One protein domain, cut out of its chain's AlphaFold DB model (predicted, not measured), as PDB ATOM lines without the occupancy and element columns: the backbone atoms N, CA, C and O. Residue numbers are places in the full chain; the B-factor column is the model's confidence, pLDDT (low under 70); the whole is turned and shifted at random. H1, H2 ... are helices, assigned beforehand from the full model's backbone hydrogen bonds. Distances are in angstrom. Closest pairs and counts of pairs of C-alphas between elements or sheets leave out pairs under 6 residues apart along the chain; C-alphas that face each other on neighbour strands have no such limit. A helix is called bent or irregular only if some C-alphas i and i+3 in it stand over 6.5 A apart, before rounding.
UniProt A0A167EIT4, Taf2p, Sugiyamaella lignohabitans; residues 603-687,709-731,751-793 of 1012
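AT A GLANCE: This is residues 603 to 687, 709 to 731 and 751 to 793 of the 1012 residues of the protein "Taf2p" of Sugiyamaella lignohabitans (UniProt A0A167EIT4). Three helical hairpins, H1 with H2, H3 with H4 and H8 with H9, stand side by side; H2, H4 and H9 make a row, and H7 crosses one end of H4 and H9, with H6 packed on H7. H3, H4, H8 and H9 form an up-and-down bundle, each running against the one before it in the chain. H5 lies away from the other helices, and residues 784 to 793 stick out. The 151 printed residues, all helix in class with nine named helices, H1 to H9 in chain order, and no named strand, are compact, with a radius of gyration of the C-alphas of 16.6 A and spans of 46 by 45 by 33 A.

IN THESE COORDINATES: Find C-alpha 603 at (-5.767, 52.162, -57.083), where H1 runs to 608. Next come H2, 615 to 630, only just irregular with C-alphas 627 and 630 6.7 A apart, H3, 634 to 646, and H4, 650 to 670, 29.3 A long. Then read H5, 684 to 687; H6, 709 to 715; H7, 719 to 730; H8, 751 to 761; and H9, 768 to 781, 19.9 A long, ending at (-31.157, 51.214, -43.485).

HOW THE PARTS SIT: Start at the hub, H4: it touches H2 at C-alphas 663 and 627, 5.9 A, and H9 at 661 and 777, 6.4 A. Its residues 664 to 669 touch H7, closest C-alphas 668 and 722, 5.3 A, about perpendicular at 71 degrees, only just. H3 touches H8, C-alphas 634 and 751, 5.2 A. Every O i to N i+4 pair is within hydrogen-bond range in H1, H3, H4 and H6 to H9, and 10 of 12 in H2; H5 is too short for one.

THE WHOLE: Look for cuts at 687 to 709, 14.5 A between C-alphas, and 731 to 751, 10.9 A. The link H4 to H5 is long. Residues 675 to 687, 709 to 710, 763 to 766 and 786 to 793 have pLDDT under 70.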
ATOM      1  N   ALA A 603      -6.095  52.361 -55.674       88.81
ATOM      2  CA  ALA A 603      -5.767  52.162 -57.083       88.81
ATOM      3  C   ALA A 603      -5.401  50.698 -57.376       88.81
ATOM      4  O   ALA A 603      -5.860  50.137 -58.371       88.81
ATOM      5  N   GLU A 604      -4.647  50.049 -56.484       88.25
ATOM      6  CA  GLU A 604      -4.298  48.624 -56.583       88.25
ATOM      7  C   GLU A 604      -5.548  47.736 -56.537       88.25
ATOM      8  O   GLU A 604      -5.723  46.872 -57.399       88.25
ATOM      9  N   LEU A 605      -6.479  48.003 -55.616       92.00
ATOM     10  CA  LEU A 605      -7.761  47.291 -55.568       92.00
ATOM     11  C   LEU A 605      -8.594  47.511 -56.848       92.00
ATOM     12  O   LEU A 605      -9.151  46.554 -57.384       92.00
ATOM     13  N   ILE A 606      -8.620  48.731 -57.398       93.06
ATOM     14  CA  ILE A 606      -9.304  49.068 -58.665       93.06
ATOM     15  C   ILE A 606      -8.637  48.406 -59.891       93.06
ATOM     16  O   ILE A 606      -9.277  48.207 -60.928       93.06
ATOM     17  N   HIS A 607      -7.366  47.998 -59.818       92.81
ATOM     18  CA  HIS A 607      -6.782  47.130 -60.847       92.81
ATOM     19  C   HIS A 607      -7.339  45.699 -60.773       92.81
ATOM     20  O   HIS A 607      -7.561  45.083 -61.820       92.81
ATOM     21  N   TYR A 608      -7.634  45.195 -59.571       94.31
ATOM     22  CA  TYR A 608      -8.198  43.860 -59.362       94.31
ATOM     23  C   TYR A 608      -9.710  43.753 -59.648       94.31
ATOM     24  O   TYR A 608     -10.166  42.682 -60.049       94.31
ATOM     25  N   THR A 609     -10.490  44.838 -59.573       94.94
ATOM     26  CA  THR A 609     -11.933  44.832 -59.921       94.94
ATOM     27  C   THR A 609     -12.238  44.638 -61.415       94.94
ATOM     28  O   THR A 609     -13.367  44.282 -61.777       94.94
ATOM     29  N   ARG A 610     -11.258  44.876 -62.300       92.50
ATOM     30  CA  ARG A 610     -11.435  44.927 -63.764       92.50
ATOM     31  C   ARG A 610     -11.946  43.605 -64.370       92.50
ATOM     32  O   ARG A 610     -11.566  42.531 -63.896       92.50
ATOM     33  N   PRO A 611     -12.768  43.651 -65.437       89.19
ATOM     34  CA  PRO A 611     -13.133  42.454 -66.193       89.19
ATOM     35  C   PRO A 611     -11.887  41.805 -66.815       89.19
ATOM     36  O   PRO A 611     -10.937  42.492 -67.186       89.19
ATOM     37  N   GLY A 612     -11.893  40.473 -66.911       88.25
ATOM     38  CA  GLY A 612     -10.733  39.662 -67.308       88.25
ATOM     39  C   GLY A 612      -9.986  39.040 -66.121       88.25
ATOM     40  O   GLY A 612      -9.461  37.939 -66.255       88.25
ATOM     41  N   ASN A 613     -10.023  39.670 -64.942       92.62
ATOM     42  CA  ASN A 613      -9.587  39.029 -63.699       92.62
ATOM     43  C   ASN A 613     -10.575  37.926 -63.276       92.62
ATOM     44  O   ASN A 613     -11.767  37.976 -63.594       92.62
ATOM     45  N   ASN A 614     -10.086  36.956 -62.502       93.25
ATOM     46  CA  ASN A 614     -10.902  35.889 -61.923       93.25
ATOM     47  C   ASN A 614     -12.081  36.469 -61.098       93.25
ATOM     48  O   ASN A 614     -11.844  37.373 -60.289       93.25
ATOM     49  N   PRO A 615     -13.326  35.963 -61.252       94.62
ATOM     50  CA  PRO A 615     -14.486  36.382 -60.461       94.62
ATOM     51  C   PRO A 615     -14.228  36.526 -58.956       94.62
ATOM     52  O   PRO A 615     -14.661  37.511 -58.365       94.62
ATOM     53  N   ASP A 616     -13.492  35.599 -58.344       94.56
ATOM     54  CA  ASP A 616     -13.242  35.604 -56.900       94.56
ATOM     55  C   ASP A 616     -12.212  36.670 -56.482       94.56
ATOM     56  O   ASP A 616     -12.351  37.282 -55.423       94.56
ATOM     57  N   VAL A 617     -11.245  36.988 -57.352       95.25
ATOM     58  CA  VAL A 617     -10.321  38.129 -57.178       95.25
ATOM     59  C   VAL A 617     -11.083  39.451 -57.287       95.25
ATOM     60  O   VAL A 617     -10.905  40.335 -56.448       95.25
ATOM     61  N   ARG A 618     -11.986  39.574 -58.271       95.69
ATOM     62  CA  ARG A 618     -12.833  40.766 -58.444       95.69
ATOM     63  C   ARG A 618     -13.727  40.984 -57.223       95.69
ATOM     64  O   ARG A 618     -13.761  42.088 -56.686       95.69
ATOM     65  N   LEU A 619     -14.402  39.933 -56.748       96.19
ATOM     66  CA  LEU A 619     -15.256  39.980 -55.557       96.19
ATOM     67  C   LEU A 619     -14.459  40.312 -54.281       96.19
ATOM     68  O   LEU A 619     -14.907  41.144 -53.495       96.19
ATOM     69  N   ALA A 620     -13.259  39.751 -54.093       96.19
ATOM     70  CA  ALA A 620     -12.386  40.099 -52.967       96.19
ATOM     71  C   ALA A 620     -11.926  41.570 -53.003       96.19
ATOM     72  O   ALA A 620     -11.929  42.247 -51.970       96.19
ATOM     73  N   ALA A 621     -11.579  42.092 -54.183       96.25
ATOM     74  CA  ALA A 621     -11.188  43.490 -54.362       96.25
ATOM     75  C   ALA A 621     -12.355  44.454 -54.090       96.25
ATOM     76  O   ALA A 621     -12.198  45.411 -53.332       96.25
ATOM     77  N   PHE A 622     -13.547  44.160 -54.620       96.31
ATOM     78  CA  PHE A 622     -14.757  44.934 -54.332       96.31
ATOM     79  C   PHE A 622     -15.155  44.870 -52.852       96.31
ATOM     80  O   PHE A 622     -15.457  45.914 -52.274       96.31
ATOM     81  N   LYS A 623     -15.088  43.696 -52.199       95.44
ATOM     82  CA  LYS A 623     -15.299  43.590 -50.743       95.44
ATOM     83  C   LYS A 623     -14.328  44.492 -49.982       95.44
ATOM     84  O   LYS A 623     -14.734  45.179 -49.053       95.44
ATOM     85  N   SER A 624     -13.066  44.524 -50.402       93.88
ATOM     86  CA  SER A 624     -12.025  45.332 -49.761       93.88
ATOM     87  C   SER A 624     -12.268  46.834 -49.909       93.88
ATOM     88  O   SER A 624     -12.220  47.543 -48.908       93.88
ATOM     89  N   LEU A 625     -12.619  47.307 -51.111       93.19
ATOM     90  CA  LEU A 625     -13.003  48.706 -51.347       93.19
ATOM     91  C   LEU A 625     -14.220  49.114 -50.506       93.19
ATOM     92  O   LEU A 625     -14.190  50.148 -49.846       93.19
ATOM     93  N   MET A 626     -15.279  48.298 -50.499       92.38
ATOM     94  CA  MET A 626     -16.504  48.598 -49.752       92.38
ATOM     95  C   MET A 626     -16.276  48.602 -48.235       92.38
ATOM     96  O   MET A 626     -16.769  49.496 -47.553       92.38
ATOM     97  N   SER A 627     -15.516  47.637 -47.703       90.56
ATOM     98  CA  SER A 627     -15.206  47.555 -46.269       90.56
ATOM     99  C   SER A 627     -14.364  48.719 -45.757       90.56
ATOM    100  O   SER A 627     -14.599  49.182 -44.648       90.56
ATOM    101  N   LEU A 628     -13.393  49.203 -46.533       88.50
ATOM    102  CA  LEU A 628     -12.474  50.263 -46.103       88.50
ATOM    103  C   LEU A 628     -13.049  51.676 -46.351       88.50
ATOM    104  O   LEU A 628     -12.331  52.596 -46.730       88.50
ATOM    105  N   GLY A 629     -14.361  51.851 -46.158       84.06
ATOM    106  CA  GLY A 629     -15.064  53.139 -46.274       84.06
ATOM    107  C   GLY A 629     -15.641  53.466 -47.658       84.06
ATOM    108  O   GLY A 629     -16.419  54.411 -47.783       84.06
ATOM    109  N   GLY A 630     -15.362  52.672 -48.700       85.31
ATOM    110  CA  GLY A 630     -15.769  52.982 -50.079       85.31
ATOM    111  C   GLY A 630     -17.281  53.111 -50.319       85.31
ATOM    112  O   GLY A 630     -17.678  53.726 -51.303       85.31
ATOM    113  N   LEU A 631     -18.135  52.607 -49.416       87.00
ATOM    114  CA  LEU A 631     -19.590  52.828 -49.465       87.00
ATOM    115  C   LEU A 631     -20.016  54.275 -49.142       87.00
ATOM    116  O   LEU A 631     -21.117  54.668 -49.514       87.00
ATOM    117  N   LYS A 632     -19.165  55.072 -48.478       82.00
ATOM    118  CA  LYS A 632     -19.398  56.508 -48.228       82.00
ATOM    119  C   LYS A 632     -18.938  57.389 -49.397       82.00
ATOM    120  O   LYS A 632     -19.398  58.518 -49.544       82.00
ATOM    121  N   MET A 633     -18.044  56.884 -50.249       83.81
ATOM    122  CA  MET A 633     -17.421  57.650 -51.330       83.81
ATOM    123  C   MET A 633     -18.259  57.589 -52.610       83.81
ATOM    124  O   MET A 633     -18.270  56.567 -53.296       83.81
ATOM    125  N   GLY A 634     -18.908  58.703 -52.970       84.06
ATOM    126  CA  GLY A 634     -19.819  58.785 -54.121       84.06
ATOM    127  C   GLY A 634     -19.257  58.177 -55.411       84.06
ATOM    128  O   GLY A 634     -19.884  57.297 -55.987       84.06
ATOM    129  N   SER A 635     -18.026  58.523 -55.797       88.75
ATOM    130  CA  SER A 635     -17.391  57.998 -57.017       88.75
ATOM    131  C   SER A 635     -17.101  56.488 -56.987       88.75
ATOM    132  O   SER A 635     -17.062  55.851 -58.038       88.75
ATOM    133  N   ILE A 636     -16.911  55.885 -55.804       89.69
ATOM    134  CA  ILE A 636     -16.752  54.425 -55.664       89.69
ATOM    135  C   ILE A 636     -18.121  53.740 -55.737       89.69
ATOM    136  O   ILE A 636     -18.238  52.692 -56.371       89.69
ATOM    137  N   VAL A 637     -19.165  54.345 -55.160       90.38
ATOM    138  CA  VAL A 637     -20.552  53.874 -55.294       90.38
ATOM    139  C   VAL A 637     -21.022  53.946 -56.750       90.38
ATOM    140  O   VAL A 637     -21.559  52.967 -57.257       90.38
ATOM    141  N   GLU A 638     -20.778  55.056 -57.448       90.88
ATOM    142  CA  GLU A 638     -21.092  55.229 -58.873       90.88
ATOM    143  C   GLU A 638     -20.376  54.181 -59.735       90.88
ATOM    144  O   GLU A 638     -21.005  53.537 -60.577       90.88
ATOM    145  N   TYR A 639     -19.086  53.936 -59.481       92.75
ATOM    146  CA  TYR A 639     -18.327  52.878 -60.152       92.75
ATOM    147  C   TYR A 639     -18.877  51.473 -59.854       92.75
ATOM    148  O   TYR A 639     -19.009  50.658 -60.767       92.75
ATOM    149  N   LEU A 640     -19.238  51.184 -58.599       92.62
ATOM    150  CA  LEU A 640     -19.846  49.913 -58.194       92.62
ATOM    151  C   LEU A 640     -21.199  49.691 -58.885       92.62
ATOM    152  O   LEU A 640     -21.433  48.613 -59.428       92.62
ATOM    153  N   VAL A 641     -22.065  50.707 -58.911       91.62
ATOM    154  CA  VAL A 641     -23.376  50.666 -59.578       91.62
ATOM    155  C   VAL A 641     -23.211  50.478 -61.086       91.62
ATOM    156  O   VAL A 641     -23.840  49.585 -61.650       91.62
ATOM    157  N   TYR A 642     -22.309  51.230 -61.724       91.69
ATOM    158  CA  TYR A 642     -21.964  51.057 -63.138       91.69
ATOM    159  C   TYR A 642     -21.502  49.624 -63.442       91.69
ATOM    160  O   TYR A 642     -21.980  49.008 -64.396       91.69
ATOM    161  N   VAL A 643     -20.613  49.057 -62.617       92.44
ATOM    162  CA  VAL A 643     -20.144  47.679 -62.810       92.44
ATOM    163  C   VAL A 643     -21.274  46.671 -62.611       92.44
ATOM    164  O   VAL A 643     -21.425  45.811 -63.467       92.44
ATOM    165  N   ILE A 644     -22.107  46.779 -61.570       91.38
ATOM    166  CA  ILE A 644     -23.244  45.857 -61.360       91.38
ATOM    167  C   ILE A 644     -24.228  45.899 -62.545       91.38
ATOM    168  O   ILE A 644     -24.701  44.846 -62.978       91.38
ATOM    169  N   ILE A 645     -24.501  47.091 -63.093       89.75
ATOM    170  CA  ILE A 645     -25.397  47.296 -64.243       89.75
ATOM    171  C   ILE A 645     -24.837  46.685 -65.536       89.75
ATOM    172  O   ILE A 645     -25.601  46.153 -66.338       89.75
ATOM    173  N   HIS A 646     -23.520  46.732 -65.743       89.12
ATOM    174  CA  HIS A 646     -22.875  46.264 -66.975       89.12
ATOM    175  C   HIS A 646     -22.129  44.921 -66.842       89.12
ATOM    176  O   HIS A 646     -21.435  44.515 -67.773       89.12
ATOM    177  N   GLU A 647     -22.259  44.212 -65.717       90.00
ATOM    178  CA  GLU A 647     -21.575  42.938 -65.475       90.00
ATOM    179  C   GLU A 647     -22.243  41.776 -66.243       90.00
ATOM    180  O   GLU A 647     -23.373  41.405 -65.927       90.00
ATOM    181  N   PRO A 648     -21.554  41.118 -67.198       86.75
ATOM    182  CA  PRO A 648     -22.125  39.989 -67.937       86.75
ATOM    183  C   PRO A 648     -22.137  38.678 -67.132       86.75
ATOM    184  O   PRO A 648     -22.772  37.706 -67.540       86.75
ATOM    185  N   SER A 649     -21.400  38.601 -66.017       88.69
ATOM    186  CA  SER A 649     -21.337  37.409 -65.172       88.69
ATOM    187  C   SER A 649     -22.332  37.493 -64.018       88.69
ATOM    188  O   SER A 649     -22.048  38.105 -62.989       88.69
ATOM    189  N   ALA A 650     -23.452  36.771 -64.127       86.56
ATOM    190  CA  ALA A 650     -24.448  36.662 -63.057       86.56
ATOM    191  C   ALA A 650     -23.840  36.256 -61.694       86.56
ATOM    192  O   ALA A 650     -24.306  36.719 -60.656       86.56
ATOM    193  N   ARG A 651     -22.757  35.452 -61.676       88.50
ATOM    194  CA  ARG A 651     -22.007  35.100 -60.451       88.50
ATOM    195  C   ARG A 651     -21.363  36.323 -59.791       88.50
ATOM    196  O   ARG A 651     -21.402  36.436 -58.570       88.50
ATOM    197  N   VAL A 652     -20.753  37.209 -60.580       91.00
ATOM    198  CA  VAL A 652     -20.134  38.440 -60.067       91.00
ATOM    199  C   VAL A 652     -21.222  39.435 -59.675       91.00
ATOM    200  O   VAL A 652     -21.174  39.956 -58.574       91.00
ATOM    201  N   GLN A 653     -22.238  39.630 -60.515       89.69
ATOM    202  CA  GLN A 653     -23.370  40.531 -60.278       89.69
ATOM    203  C   GLN A 653     -24.123  40.216 -58.972       89.69
ATOM    204  O   GLN A 653     -24.164  41.055 -58.070       89.69
ATOM    205  N   ASN A 654     -24.600  38.971 -58.813       87.75
ATOM    206  CA  ASN A 654     -25.244  38.509 -57.577       87.75
ATOM    207  C   ASN A 654     -24.271  38.619 -56.395       87.75
ATOM    208  O   ASN A 654     -24.654  39.071 -55.320       87.75
ATOM    209  N   GLY A 655     -23.000  38.249 -56.606       90.69
ATOM    210  CA  GLY A 655     -21.945  38.342 -55.599       90.69
ATOM    211  C   GLY A 655     -21.697  39.768 -55.102       90.69
ATOM    212  O   GLY A 655     -21.514  39.956 -53.907       90.69
ATOM    213  N   LEU A 656     -21.734  40.780 -55.972       92.75
ATOM    214  CA  LEU A 656     -21.565  42.186 -55.592       92.75
ATOM    215  C   LEU A 656     -22.743  42.689 -54.753       92.75
ATOM    216  O   LEU A 656     -22.523  43.325 -53.725       92.75
ATOM    217  N   ILE A 657     -23.978  42.348 -55.130       90.38
ATOM    218  CA  ILE A 657     -25.180  42.706 -54.361       90.38
ATOM    219  C   ILE A 657     -25.180  42.003 -52.991       90.38
ATOM    220  O   ILE A 657     -25.435  42.633 -51.963       90.38
ATOM    221  N   ASP A 658     -24.790  40.726 -52.949       89.19
ATOM    222  CA  ASP A 658     -24.563  39.978 -51.707       89.19
ATOM    223  C   ASP A 658     -23.438  40.567 -50.841       89.19
ATOM    224  O   ASP A 658     -23.498  40.490 -49.611       89.19
ATOM    225  N   LEU A 659     -22.392  41.127 -51.457       93.31
ATOM    226  CA  LEU A 659     -21.282  41.760 -50.750       93.31
ATOM    227  C   LEU A 659     -21.677  43.102 -50.131       93.31
ATOM    228  O   LEU A 659     -21.206  43.386 -49.034       93.31
ATOM    229  N   ILE A 660     -22.561  43.886 -50.758       92.38
ATOM    230  CA  ILE A 660     -23.116  45.100 -50.135       92.38
ATOM    231  C   ILE A 660     -23.812  44.721 -48.817       92.38
ATOM    232  O   ILE A 660     -23.500  45.285 -47.769       92.38
ATOM    233  N   GLY A 661     -24.677  43.698 -48.836       90.44
ATOM    234  CA  GLY A 661     -25.356  43.197 -47.633       90.44
ATOM    235  C   GLY A 661     -24.404  42.639 -46.564       90.44
ATOM    236  O   GLY A 661     -24.588  42.904 -45.375       90.44
ATOM    237  N   GLN A 662     -23.351  41.918 -46.969       91.25
ATOM    238  CA  GLN A 662     -22.304  41.449 -46.050       91.25
ATOM    239  C   GLN A 662     -21.522  42.600 -45.416       91.25
ATOM    240  O   GLN A 662     -21.295  42.578 -44.214       91.25
ATOM    241  N   VAL A 663     -21.100  43.600 -46.195       92.06
ATOM    242  CA  VAL A 663     -20.294  44.718 -45.679       92.06
ATOM    243  C   VAL A 663     -21.123  45.602 -44.748       92.06
ATOM    244  O   VAL A 663     -20.627  45.984 -43.697       92.06
ATOM    245  N   ILE A 664     -22.401  45.835 -45.058       90.56
ATOM    246  CA  ILE A 664     -23.363  46.459 -44.136       90.56
ATOM    247  C   ILE A 664     -23.447  45.683 -42.813       90.56
ATOM    248  O   ILE A 664     -23.406  46.286 -41.743       90.56
ATOM    249  N   SER A 665     -23.514  44.352 -42.871       89.69
ATOM    250  CA  SER A 665     -23.605  43.499 -41.678       89.69
ATOM    251  C   SER A 665     -22.294  43.453 -40.878       89.69
ATOM    252  O   SER A 665     -22.318  43.489 -39.648       89.69
ATOM    253  N   GLU A 666     -21.138  43.454 -41.553       88.31
ATOM    254  CA  GLU A 666     -19.822  43.620 -40.921       88.31
ATOM    255  C   GLU A 666     -19.707  44.994 -40.236       88.31
ATOM    256  O   GLU A 666     -19.228  45.053 -39.104       88.31
ATOM    257  N   ILE A 667     -20.211  46.071 -40.856       87.25
ATOM    258  CA  ILE A 667     -20.227  47.428 -40.279       87.25
ATOM    259  C   ILE A 667     -21.192  47.542 -39.089       87.25
ATOM    260  O   ILE A 667     -20.889  48.236 -38.115       87.25
ATOM    261  N   ALA A 668     -22.340  46.857 -39.123       86.94
ATOM    262  CA  ALA A 668     -23.293  46.827 -38.013       86.94
ATOM    263  C   ALA A 668     -22.668  46.220 -36.746       86.94
ATOM    264  O   ALA A 668     -22.688  46.845 -35.683       86.94
ATOM    265  N   VAL A 669     -22.068  45.032 -36.872       85.00
ATOM    266  CA  VAL A 669     -21.552  44.261 -35.730       85.00
ATOM    267  C   VAL A 669     -20.177  44.754 -35.268       85.00
ATOM    268  O   VAL A 669     -19.962  44.922 -34.070       85.00
ATOM    269  N   ASN A 670     -19.251  45.024 -36.196       80.88
ATOM    270  CA  ASN A 670     -17.843  45.284 -35.864       80.88
ATOM    271  C   ASN A 670     -17.474  46.778 -35.806       80.88
ATOM    272  O   ASN A 670     -16.354  47.103 -35.412       80.88
ATOM    273  N   GLY A 671     -18.377  47.682 -36.200       81.06
ATOM    274  CA  GLY A 671     -18.058  49.098 -36.398       81.06
ATOM    275  C   GLY A 671     -17.414  49.373 -37.758       81.06
ATOM    276  O   GLY A 671     -17.513  48.566 -38.674       81.06
ATOM    277  N   GLU A 672     -16.778  50.530 -37.908       79.69
ATOM    278  CA  GLU A 672     -16.094  50.905 -39.152       79.69
ATOM    279  C   GLU A 672     -14.614  50.480 -39.148       79.69
ATOM    280  O   GLU A 672     -14.035  50.190 -38.097       79.69
ATOM    281  N   ALA A 673     -13.992  50.436 -40.330       75.00
ATOM    282  CA  ALA A 673     -12.553  50.221 -40.462       75.00
ATOM    283  C   ALA A 673     -11.775  51.359 -39.781       75.00
ATOM    284  O   ALA A 673     -12.111  52.526 -39.969       75.00
ATOM    285  N   LYS A 674     -10.714  51.040 -39.026       70.56
ATOM    286  CA  LYS A 674      -9.926  52.067 -38.315       70.56
ATOM    287  C   LYS A 674      -9.163  53.002 -39.255       70.56
ATOM    288  O   LYS A 674      -9.083  54.192 -38.969       70.56
ATOM    289  N   ASN A 675      -8.659  52.461 -40.367       67.56
ATOM    290  CA  ASN A 675      -8.037  53.231 -41.438       67.56
ATOM    291  C   ASN A 675      -8.939  53.127 -42.676       67.56
ATOM    292  O   ASN A 675      -9.086  52.053 -43.269       67.56
ATOM    293  N   THR A 676      -9.564  54.241 -43.041       66.38
ATOM    294  CA  THR A 676     -10.473  54.380 -44.184       66.38
ATOM    295  C   THR A 676      -9.743  54.896 -45.425       66.38
ATOM    296  O   THR A 676      -8.715  55.567 -45.347       66.38
ATOM    297  N   ILE A 677     -10.295  54.604 -46.605       65.31
ATOM    298  CA  ILE A 677      -9.751  55.041 -47.901       65.31
ATOM    299  C   ILE A 677      -9.768  56.573 -48.063       65.31
ATOM    300  O   ILE A 677      -8.914  57.124 -48.755       65.31
ATOM    301  N   ASP A 678     -10.713  57.261 -47.425       55.69
ATOM    302  CA  ASP A 678     -10.821  58.727 -47.436       55.69
ATOM    303  C   ASP A 678      -9.765  59.443 -46.568       55.69
ATOM    304  O   ASP A 678      -9.675  60.669 -46.607       55.69
ATOM    305  N   GLY A 679      -8.945  58.702 -45.810       52.72
ATOM    306  CA  GLY A 679      -7.915  59.269 -44.938       52.72
ATOM    307  C   GLY A 679      -8.455  59.925 -43.664       52.72
ATOM    308  O   GLY A 679      -7.694  60.606 -42.972       52.72
ATOM    309  N   THR A 680      -9.735  59.729 -43.323       53.06
ATOM    310  CA  THR A 680     -10.306  60.166 -42.039       53.06
ATOM    311  C   THR A 680      -9.880  59.231 -40.903       53.06
ATOM    312  O   THR A 680     -10.664  58.462 -40.351       53.06
ATOM    313  N   ASP A 681      -8.595  59.324 -40.540       45.06
ATOM    314  CA  ASP A 681      -7.977  58.644 -39.396       45.06
ATOM    315  C   ASP A 681      -8.765  58.916 -38.101       45.06
ATOM    316  O   ASP A 681      -8.505  59.864 -37.357       45.06
ATOM    317  N   SER A 682      -9.718  58.033 -37.798       45.59
ATOM    318  CA  SER A 682     -10.483  58.041 -36.545       45.59
ATOM    319  C   SER A 682      -9.584  57.727 -35.336       45.59
ATOM    320  O   SER A 682      -9.932  58.013 -34.194       45.59
ATOM    321  N   SER A 683      -8.393  57.181 -35.600       43.62
ATOM    322  CA  SER A 683      -7.239  57.096 -34.701       43.62
ATOM    323  C   SER A 683      -6.716  58.466 -34.258       43.62
ATOM    324  O   SER A 683      -6.502  58.660 -33.063       43.62
ATOM    325  N   LYS A 684      -6.562  59.442 -35.167       40.22
ATOM    326  CA  LYS A 684      -5.872  60.712 -34.863       40.22
ATOM    327  C   LYS A 684      -6.567  61.557 -33.801       40.22
ATOM    328  O   LYS A 684      -5.877  62.173 -32.999       40.22
ATOM    329  N   GLN A 685      -7.903  61.538 -33.738       38.56
ATOM    330  CA  GLN A 685      -8.658  62.216 -32.669       38.56
ATOM    331  C   GLN A 685      -8.427  61.607 -31.273       38.56
ATOM    332  O   GLN A 685      -8.697  62.263 -30.271       38.56
ATOM    333  N   ILE A 686      -7.944  60.364 -31.199       40.19
ATOM    334  CA  ILE A 686      -7.614  59.664 -29.950       40.19
ATOM    335  C   ILE A 686      -6.116  59.806 -29.650       40.19
ATOM    336  O   ILE A 686      -5.730  60.029 -28.506       40.19
ATOM    337  N   GLU A 687      -5.261  59.719 -30.669       35.47
ATOM    338  CA  GLU A 687      -3.807  59.867 -30.532       35.47
ATOM    339  C   GLU A 687      -3.443  61.280 -30.052       35.47
ATOM    340  O   GLU A 687      -2.831  61.403 -28.991       35.47
ATOM    341  N   ALA A 709     -17.221  55.180 -26.858       65.06
ATOM    342  CA  ALA A 709     -16.767  54.017 -27.625       65.06
ATOM    343  C   ALA A 709     -17.218  52.686 -26.986       65.06
ATOM    344  O   ALA A 709     -17.632  51.757 -27.682       65.06
ATOM    345  N   ARG A 710     -17.206  52.601 -25.647       67.44
ATOM    346  CA  ARG A 710     -17.726  51.444 -24.901       67.44
ATOM    347  C   ARG A 710     -19.251  51.318 -24.999       67.44
ATOM    348  O   ARG A 710     -19.747  50.199 -25.112       67.44
ATOM    349  N   LYS A 711     -19.989  52.433 -24.977       74.06
ATOM    350  CA  LYS A 711     -21.450  52.473 -25.158       74.06
ATOM    351  C   LYS A 711     -21.853  52.030 -26.566       74.06
ATOM    352  O   LYS A 711     -22.765  51.221 -26.698       74.06
ATOM    353  N   ASP A 712     -21.144  52.491 -27.590       74.31
ATOM    354  CA  ASP A 712     -21.391  52.124 -28.986       74.31
ATOM    355  C   ASP A 712     -21.079  50.639 -29.236       74.31
ATOM    356  O   ASP A 712     -21.854  49.945 -29.898       74.31
ATOM    357  N   ALA A 713     -20.000  50.110 -28.646       73.31
ATOM    358  CA  ALA A 713     -19.704  48.677 -28.665       73.31
ATOM    359  C   ALA A 713     -20.792  47.847 -27.952       73.31
ATOM    360  O   ALA A 713     -21.202  46.809 -28.466       73.31
ATOM    361  N   LEU A 714     -21.305  48.319 -26.808       77.69
ATOM    362  CA  LEU A 714     -22.425  47.688 -26.095       77.69
ATOM    363  C   LEU A 714     -23.720  47.706 -26.922       77.69
ATOM    364  O   LEU A 714     -24.369  46.670 -27.044       77.69
ATOM    365  N   ALA A 715     -24.077  48.834 -27.541       80.12
ATOM    366  CA  ALA A 715     -25.271  48.953 -28.382       80.12
ATOM    367  C   ALA A 715     -25.276  47.917 -29.522       80.12
ATOM    368  O   ALA A 715     -26.285  47.242 -29.741       80.12
ATOM    369  N   ARG A 716     -24.122  47.719 -30.176       82.00
ATOM    370  CA  ARG A 716     -23.917  46.748 -31.268       82.00
ATOM    371  C   ARG A 716     -24.023  45.277 -30.845       82.00
ATOM    372  O   ARG A 716     -24.181  44.418 -31.705       82.00
ATOM    373  N   THR A 717     -23.989  44.969 -29.544       80.25
ATOM    374  CA  THR A 717     -24.296  43.608 -29.050       80.25
ATOM    375  C   THR A 717     -25.785  43.261 -29.113       80.25
ATOM    376  O   THR A 717     -26.140  42.088 -29.019       80.25
ATOM    377  N   THR A 718     -26.652  44.262 -29.298       83.38
ATOM    378  CA  THR A 718     -28.105  44.100 -29.437       83.38
ATOM    379  C   THR A 718     -28.530  44.335 -30.883       83.38
ATOM    380  O   THR A 718     -27.992  45.217 -31.551       83.38
ATOM    381  N   LEU A 719     -29.524  43.583 -31.372       84.81
ATOM    382  CA  LEU A 719     -29.997  43.718 -32.756       84.81
ATOM    383  C   LEU A 719     -30.509  45.142 -33.039       84.81
ATOM    384  O   LEU A 719     -30.094  45.766 -34.011       84.81
ATOM    385  N   THR A 720     -31.346  45.687 -32.151       85.50
ATOM    386  CA  THR A 720     -31.923  47.033 -32.289       85.50
ATOM    387  C   THR A 720     -30.857  48.131 -32.255       85.50
ATOM    388  O   THR A 720     -30.852  48.995 -33.129       85.50
ATOM    389  N   GLY A 721     -29.907  48.075 -31.313       84.94
ATOM    390  CA  GLY A 721     -28.821  49.059 -31.225       84.94
ATOM    391  C   GLY A 721     -27.838  48.981 -32.399       84.94
ATOM    392  O   GLY A 721     -27.347  50.010 -32.859       84.94
ATOM    393  N   ALA A 722     -27.598  47.786 -32.950       86.06
ATOM    394  CA  ALA A 722     -26.831  47.623 -34.185       86.06
ATOM    395  C   ALA A 722     -27.545  48.247 -35.402       86.06
ATOM    396  O   ALA A 722     -26.887  48.879 -36.229       86.06
ATOM    397  N   ILE A 723     -28.879  48.132 -35.496       88.00
ATOM    398  CA  ILE A 723     -29.685  48.794 -36.540       88.00
ATOM    399  C   ILE A 723     -29.642  50.321 -36.377       88.00
ATOM    400  O   ILE A 723     -29.380  51.020 -37.351       88.00
ATOM    401  N   GLU A 724     -29.841  50.852 -35.169       85.75
ATOM    402  CA  GLU A 724     -29.805  52.301 -34.905       85.75
ATOM    403  C   GLU A 724     -28.438  52.913 -35.267       85.75
ATOM    404  O   GLU A 724     -28.361  53.901 -36.003       85.75
ATOM    405  N   MET A 725     -27.343  52.274 -34.841       83.75
ATOM    406  CA  MET A 725     -25.981  52.697 -35.186       83.75
ATOM    407  C   MET A 725     -25.695  52.604 -36.691       83.75
ATOM    408  O   MET A 725     -24.981  53.453 -37.233       83.75
ATOM    409  N   LEU A 726     -26.263  51.615 -37.390       86.69
ATOM    410  CA  LEU A 726     -26.179  51.509 -38.847       86.69
ATOM    411  C   LEU A 726     -26.949  52.648 -39.539       86.69
ATOM    412  O   LEU A 726     -26.400  53.283 -40.437       86.69
ATOM    413  N   ARG A 727     -28.180  52.958 -39.106       87.69
ATOM    414  CA  ARG A 727     -28.963  54.087 -39.644       87.69
ATOM    415  C   ARG A 727     -28.207  55.405 -39.477       87.69
ATOM    416  O   ARG A 727     -28.024  56.122 -40.453       87.69
ATOM    417  N   LYS A 728     -27.660  55.657 -38.283       83.62
ATOM    418  CA  LYS A 728     -26.797  56.814 -37.983       83.62
ATOM    419  C   LYS A 728     -25.549  56.887 -38.880       83.62
ATOM    420  O   LYS A 728     -25.137  57.978 -39.252       83.62
ATOM    421  N   THR A 729     -24.967  55.744 -39.254       81.50
ATOM    422  CA  THR A 729     -23.783  55.660 -40.140       81.50
ATOM    423  C   THR A 729     -24.086  56.057 -41.595       81.50
ATOM    424  O   THR A 729     -23.191  56.526 -42.299       81.50
ATOM    425  N   PHE A 730     -25.332  55.883 -42.052       80.12
ATOM    426  CA  PHE A 730     -25.767  56.170 -43.428       80.12
ATOM    427  C   PHE A 730     -26.809  57.306 -43.531       80.12
ATOM    428  O   PHE A 730     -27.361  57.541 -44.615       80.12
ATOM    429  N   GLU A 731     -27.067  58.040 -42.445       75.12
ATOM    430  CA  GLU A 731     -27.853  59.277 -42.481       75.12
ATOM    431  C   GLU A 731     -27.065  60.378 -43.232       75.12
ATOM    432  O   GLU A 731     -25.844  60.461 -43.080       75.12
ATOM    433  N   ALA A 751     -25.264  59.427 -51.706       81.12
ATOM    434  CA  ALA A 751     -24.846  58.774 -52.946       81.12
ATOM    435  C   ALA A 751     -25.093  57.255 -52.916       81.12
ATOM    436  O   ALA A 751     -25.475  56.671 -53.928       81.12
ATOM    437  N   PHE A 752     -24.975  56.630 -51.741       86.50
ATOM    438  CA  PHE A 752     -25.295  55.222 -51.525       86.50
ATOM    439  C   PHE A 752     -26.794  54.917 -51.682       86.50
ATOM    440  O   PHE A 752     -27.158  53.952 -52.357       86.50
ATOM    441  N   ALA A 753     -27.669  55.782 -51.157       85.88
ATOM    442  CA  ALA A 753     -29.118  55.665 -51.340       85.88
ATOM    443  C   ALA A 753     -29.514  55.835 -52.819       85.88
ATOM    444  O   ALA A 753     -30.283  55.033 -53.351       85.88
ATOM    445  N   ASN A 754     -28.928  56.825 -53.506       86.31
ATOM    446  CA  ASN A 754     -29.094  57.018 -54.951       86.31
ATOM    447  C   ASN A 754     -28.623  55.789 -55.748       86.31
ATOM    448  O   ASN A 754     -29.318  55.356 -56.665       86.31
ATOM    449  N   GLY A 755     -27.475  55.206 -55.388       87.50
ATOM    450  CA  GLY A 755     -26.936  54.004 -56.025       87.50
ATOM    451  C   GLY A 755     -27.871  52.799 -55.894       87.50
ATOM    452  O   GLY A 755     -28.221  52.180 -56.899       87.50
ATOM    453  N   ILE A 756     -28.359  52.505 -54.682       88.94
ATOM    454  CA  ILE A 756     -29.340  51.426 -54.469       88.94
ATOM    455  C   ILE A 756     -30.632  51.696 -55.256       88.94
ATOM    456  O   ILE A 756     -31.177  50.780 -55.874       88.94
ATOM    457  N   TRP A 757     -31.108  52.944 -55.292       88.44
ATOM    458  CA  TRP A 757     -32.307  53.316 -56.047       88.44
ATOM    459  C   TRP A 757     -32.147  53.097 -57.561       88.44
ATOM    460  O   TRP A 757     -33.037  52.529 -58.195       88.44
ATOM    461  N   GLN A 758     -30.991  53.447 -58.138       87.75
ATOM    462  CA  GLN A 758     -30.673  53.150 -59.541       87.75
ATOM    463  C   GLN A 758     -30.656  51.635 -59.818       87.75
ATOM    464  O   GLN A 758     -31.252  51.187 -60.800       87.75
ATOM    465  N   LEU A 759     -30.056  50.833 -58.929       88.81
ATOM    466  CA  LEU A 759     -30.051  49.369 -59.049       88.81
ATOM    467  C   LEU A 759     -31.468  48.773 -58.976       88.81
ATOM    468  O   LEU A 759     -31.816  47.916 -59.790       88.81
ATOM    469  N   LEU A 760     -32.322  49.255 -58.068       87.75
ATOM    470  CA  LEU A 760     -33.721  48.819 -57.961       87.75
ATOM    471  C   LEU A 760     -34.544  49.163 -59.213       87.75
ATOM    472  O   LEU A 760     -35.348  48.336 -59.661       87.75
ATOM    473  N   LEU A 761     -34.333  50.348 -59.796       85.81
ATOM    474  CA  LEU A 761     -35.011  50.783 -61.021       85.81
ATOM    475  C   LEU A 761     -34.520  50.058 -62.282       85.81
ATOM    476  O   LEU A 761     -35.314  49.862 -63.200       85.81
ATOM    477  N   SER A 762     -33.255  49.629 -62.332       80.62
ATOM    478  CA  SER A 762     -32.692  48.942 -63.502       80.62
ATOM    479  C   SER A 762     -33.485  47.670 -63.856       80.62
ATOM    480  O   SER A 762     -33.685  46.780 -63.026       80.62
ATOM    481  N   THR A 763     -34.012  47.590 -65.081       64.44
ATOM    482  CA  THR A 763     -34.877  46.480 -65.531       64.44
ATOM    483  C   THR A 763     -34.096  45.260 -65.997       64.44
ATOM    484  O   THR A 763     -34.565  44.138 -65.832       64.44
ATOM    485  N   ASP A 764     -32.900  45.487 -66.535       63.06
ATOM    486  CA  ASP A 764     -32.176  44.516 -67.365       63.06
ATOM    487  C   ASP A 764     -31.093  43.755 -66.574       63.06
ATOM    488  O   ASP A 764     -30.333  42.971 -67.136       63.06
ATOM    489  N   VAL A 765     -31.007  44.031 -65.268       59.78
ATOM    490  CA  VAL A 765     -29.837  43.772 -64.415       59.78
ATOM    491  C   VAL A 765     -30.210  42.863 -63.245       59.78
ATOM    492  O   VAL A 765     -29.819  41.704 -63.211       59.78
ATOM    493  N   ALA A 766     -30.984  43.376 -62.285       62.53
ATOM    494  CA  ALA A 766     -31.272  42.668 -61.044       62.53
ATOM    495  C   ALA A 766     -32.491  41.743 -61.186       62.53
ATOM    496  O   ALA A 766     -33.618  42.196 -61.417       62.53
ATOM    497  N   SER A 767     -32.276  40.445 -60.968       76.56
ATOM    498  CA  SER A 767     -33.339  39.447 -60.843       76.56
ATOM    499  C   SER A 767     -34.260  39.729 -59.646       76.56
ATOM    500  O   SER A 767     -33.955  40.527 -58.758       76.56
ATOM    501  N   ILE A 768     -35.392  39.021 -59.563       82.69
ATOM    502  CA  ILE A 768     -36.336  39.145 -58.434       82.69
ATOM    503  C   ILE A 768     -35.641  38.837 -57.087       82.69
ATOM    504  O   ILE A 768     -35.978  39.436 -56.067       82.69
ATOM    505  N   LEU A 769     -34.639  37.948 -57.081       82.50
ATOM    506  CA  LEU A 769     -33.856  37.615 -55.889       82.50
ATOM    507  C   LEU A 769     -32.914  38.758 -55.475       82.50
ATOM    508  O   LEU A 769     -32.844  39.105 -54.297       82.50
ATOM    509  N   GLU A 770     -32.236  39.380 -56.436       83.12
ATOM    510  CA  GLU A 770     -31.361  40.532 -56.185       83.12
ATOM    511  C   GLU A 770     -32.169  41.757 -55.747       83.12
ATOM    512  O   GLU A 770     -31.781  42.443 -54.803       83.12
ATOM    513  N   LYS A 771     -33.352  41.981 -56.336       86.38
ATOM    514  CA  LYS A 771     -34.274  43.032 -55.885       86.38
ATOM    515  C   LYS A 771     -34.831  42.753 -54.485       86.38
ATOM    516  O   LYS A 771     -34.895  43.688 -53.694       86.38
ATOM    517  N   LYS A 772     -35.129  41.495 -54.115       86.00
ATOM    518  CA  LYS A 772     -35.417  41.118 -52.711       86.00
ATOM    519  C   LYS A 772     -34.253  41.503 -51.791       86.00
ATOM    520  O   LYS A 772     -34.484  42.167 -50.786       86.00
ATOM    521  N   ARG A 773     -33.011  41.144 -52.137       86.38
ATOM    522  CA  ARG A 773     -31.828  41.425 -51.300       86.38
ATOM    523  C   ARG A 773     -31.545  42.931 -51.163       86.38
ATOM    524  O   ARG A 773     -31.285  43.385 -50.052       86.38
ATOM    525  N   LEU A 774     -31.694  43.719 -52.230       89.31
ATOM    526  CA  LEU A 774     -31.616  45.188 -52.169       89.31
ATOM    527  C   LEU A 774     -32.744  45.803 -51.320       89.31
ATOM    528  O   LEU A 774     -32.490  46.724 -50.549       89.31
ATOM    529  N   LEU A 775     -33.973  45.279 -51.392       88.50
ATOM    530  CA  LEU A 775     -35.088  45.756 -50.563       88.50
ATOM    531  C   LEU A 775     -34.927  45.402 -49.074       88.50
ATOM    532  O   LEU A 775     -35.292  46.220 -48.235       88.50
ATOM    533  N   GLN A 776     -34.330  44.251 -48.735       87.44
ATOM    534  CA  GLN A 776     -33.937  43.922 -47.353       87.44
ATOM    535  C   GLN A 776     -32.852  44.875 -46.822       87.44
ATOM    536  O   GLN A 776     -32.876  45.271 -45.661       87.44
ATOM    537  N   ILE A 777     -31.907  45.280 -47.676       89.62
ATOM    538  CA  ILE A 777     -30.912  46.307 -47.335       89.62
ATOM    539  C   ILE A 777     -31.607  47.654 -47.070       89.62
ATOM    540  O   ILE A 777     -31.326  48.301 -46.060       89.62
ATOM    541  N   CYS A 778     -32.567  48.047 -47.914       89.19
ATOM    542  CA  CYS A 778     -33.356  49.261 -47.709       89.19
ATOM    543  C   CYS A 778     -34.205  49.237 -46.430       89.19
ATOM    544  O   CYS A 778     -34.259  50.260 -45.759       89.19
ATOM    545  N   SER A 779     -34.865  48.124 -46.084       88.12
ATOM    546  CA  SER A 779     -35.753  48.063 -44.910       88.12
ATOM    547  C   SER A 779     -35.003  48.200 -43.582       88.12
ATOM    548  O   SER A 779     -35.548  48.741 -42.623       88.12
ATOM    549  N   VAL A 780     -33.743  47.760 -43.524       89.12
ATOM    550  CA  VAL A 780     -32.886  47.943 -42.345       89.12
ATOM    551  C   VAL A 780     -32.330  49.374 -42.283       89.12
ATOM    552  O   VAL A 780     -32.437  50.023 -41.239       89.12
ATOM    553  N   LEU A 781     -31.789  49.887 -43.398       86.81
ATOM    554  CA  LEU A 781     -31.157  51.214 -43.485       86.81
ATOM    555  C   LEU A 781     -32.125  52.401 -43.384       86.81
ATOM    556  O   LEU A 781     -31.736  53.449 -42.874       86.81
ATOM    557  N   TYR A 782     -33.341  52.275 -43.913       84.88
ATOM    558  CA  TYR A 782     -34.239  53.406 -44.139       84.88
ATOM    559  C   TYR A 782     -35.642  53.125 -43.605       84.88
ATOM    560  O   TYR A 782     -36.196  52.039 -43.767       84.88
ATOM    561  N   GLU A 783     -36.241  54.136 -42.983       78.69
ATOM    562  CA  GLU A 783     -37.575  54.021 -42.404       78.69
ATOM    563  C   GLU A 783     -38.655  54.099 -43.486       78.69
ATOM    564  O   GLU A 783     -38.695  55.016 -44.309       78.69
ATOM    565  N   SER A 784     -39.541  53.102 -43.503       74.88
ATOM    566  CA  SER A 784     -40.616  53.003 -44.486       74.88
ATOM    567  C   SER A 784     -41.731  53.999 -44.172       74.88
ATOM    568  O   SER A 784     -42.594  53.738 -43.336       74.88
ATOM    569  N   LEU A 785     -41.729  55.138 -44.864       73.75
ATOM    570  CA  LEU A 785     -42.786  56.138 -44.747       73.75
ATOM    571  C   LEU A 785     -44.083  55.651 -45.412       73.75
ATOM    572  O   LEU A 785     -44.138  55.477 -46.628       73.75
ATOM    573  N   ASN A 786     -45.166  55.555 -44.639       68.94
ATOM    574  CA  ASN A 786     -46.524  55.283 -45.140       68.94
ATOM    575  C   ASN A 786     -47.164  56.516 -45.825       68.94
ATOM    576  O   ASN A 786     -48.348  56.807 -45.662       68.94
ATOM    577  N   SER A 787     -46.376  57.275 -46.593       69.25
ATOM    578  CA  SER A 787     -46.828  58.437 -47.362       69.25
ATOM    579  C   SER A 787     -46.070  58.546 -48.687       69.25
ATOM    580  O   SER A 787     -44.903  58.178 -48.785       69.25
ATOM    581  N   TYR A 788     -46.743  59.049 -49.724       63.84
ATOM    582  CA  TYR A 788     -46.176  59.182 -51.066       63.84
ATOM    583  C   TYR A 788     -45.986  60.660 -51.427       63.84
ATOM    584  O   TYR A 788     -46.948  61.429 -51.452       63.84
ATOM    585  N   ILE A 789     -44.746  61.057 -51.726       64.94
ATOM    586  CA  ILE A 789     -44.398  62.445 -52.053       64.94
ATOM    587  C   ILE A 789     -44.890  62.782 -53.468       64.94
ATOM    588  O   ILE A 789     -44.319  62.355 -54.470       64.94
ATOM    589  N   VAL A 790     -45.945  63.596 -53.558       63.81
ATOM    590  CA  VAL A 790     -46.446  64.137 -54.832       63.81
ATOM    591  C   VAL A 790     -45.838  65.520 -55.071       63.81
ATOM    592  O   VAL A 790     -46.348  66.525 -54.575       63.81
ATOM    593  N   SER A 791     -44.760  65.585 -55.856       63.28
ATOM    594  CA  SER A 791     -44.222  66.870 -56.322       63.28
ATOM    595  C   SER A 791     -45.185  67.526 -57.320       63.28
ATOM    596  O   SER A 791     -45.653  66.883 -58.263       63.28
ATOM    597  N   LEU A 792     -45.505  68.805 -57.107       64.81
ATOM    598  CA  LEU A 792     -46.414  69.593 -57.945       64.81
ATOM    599  C   LEU A 792     -45.787  70.964 -58.251       64.81
ATOM    600  O   LEU A 792     -45.276  71.608 -57.333       64.81
ATOM    601  N   PRO A 793     -45.866  71.468 -59.499       63.44
ATOM    602  CA  PRO A 793     -45.341  72.787 -59.841       63.44
ATOM    603  C   PRO A 793     -46.112  73.889 -59.099       63.44
ATOM    604  O   PRO A 793     -47.339  73.976 -59.199       63.44
TER     605      PRO A 793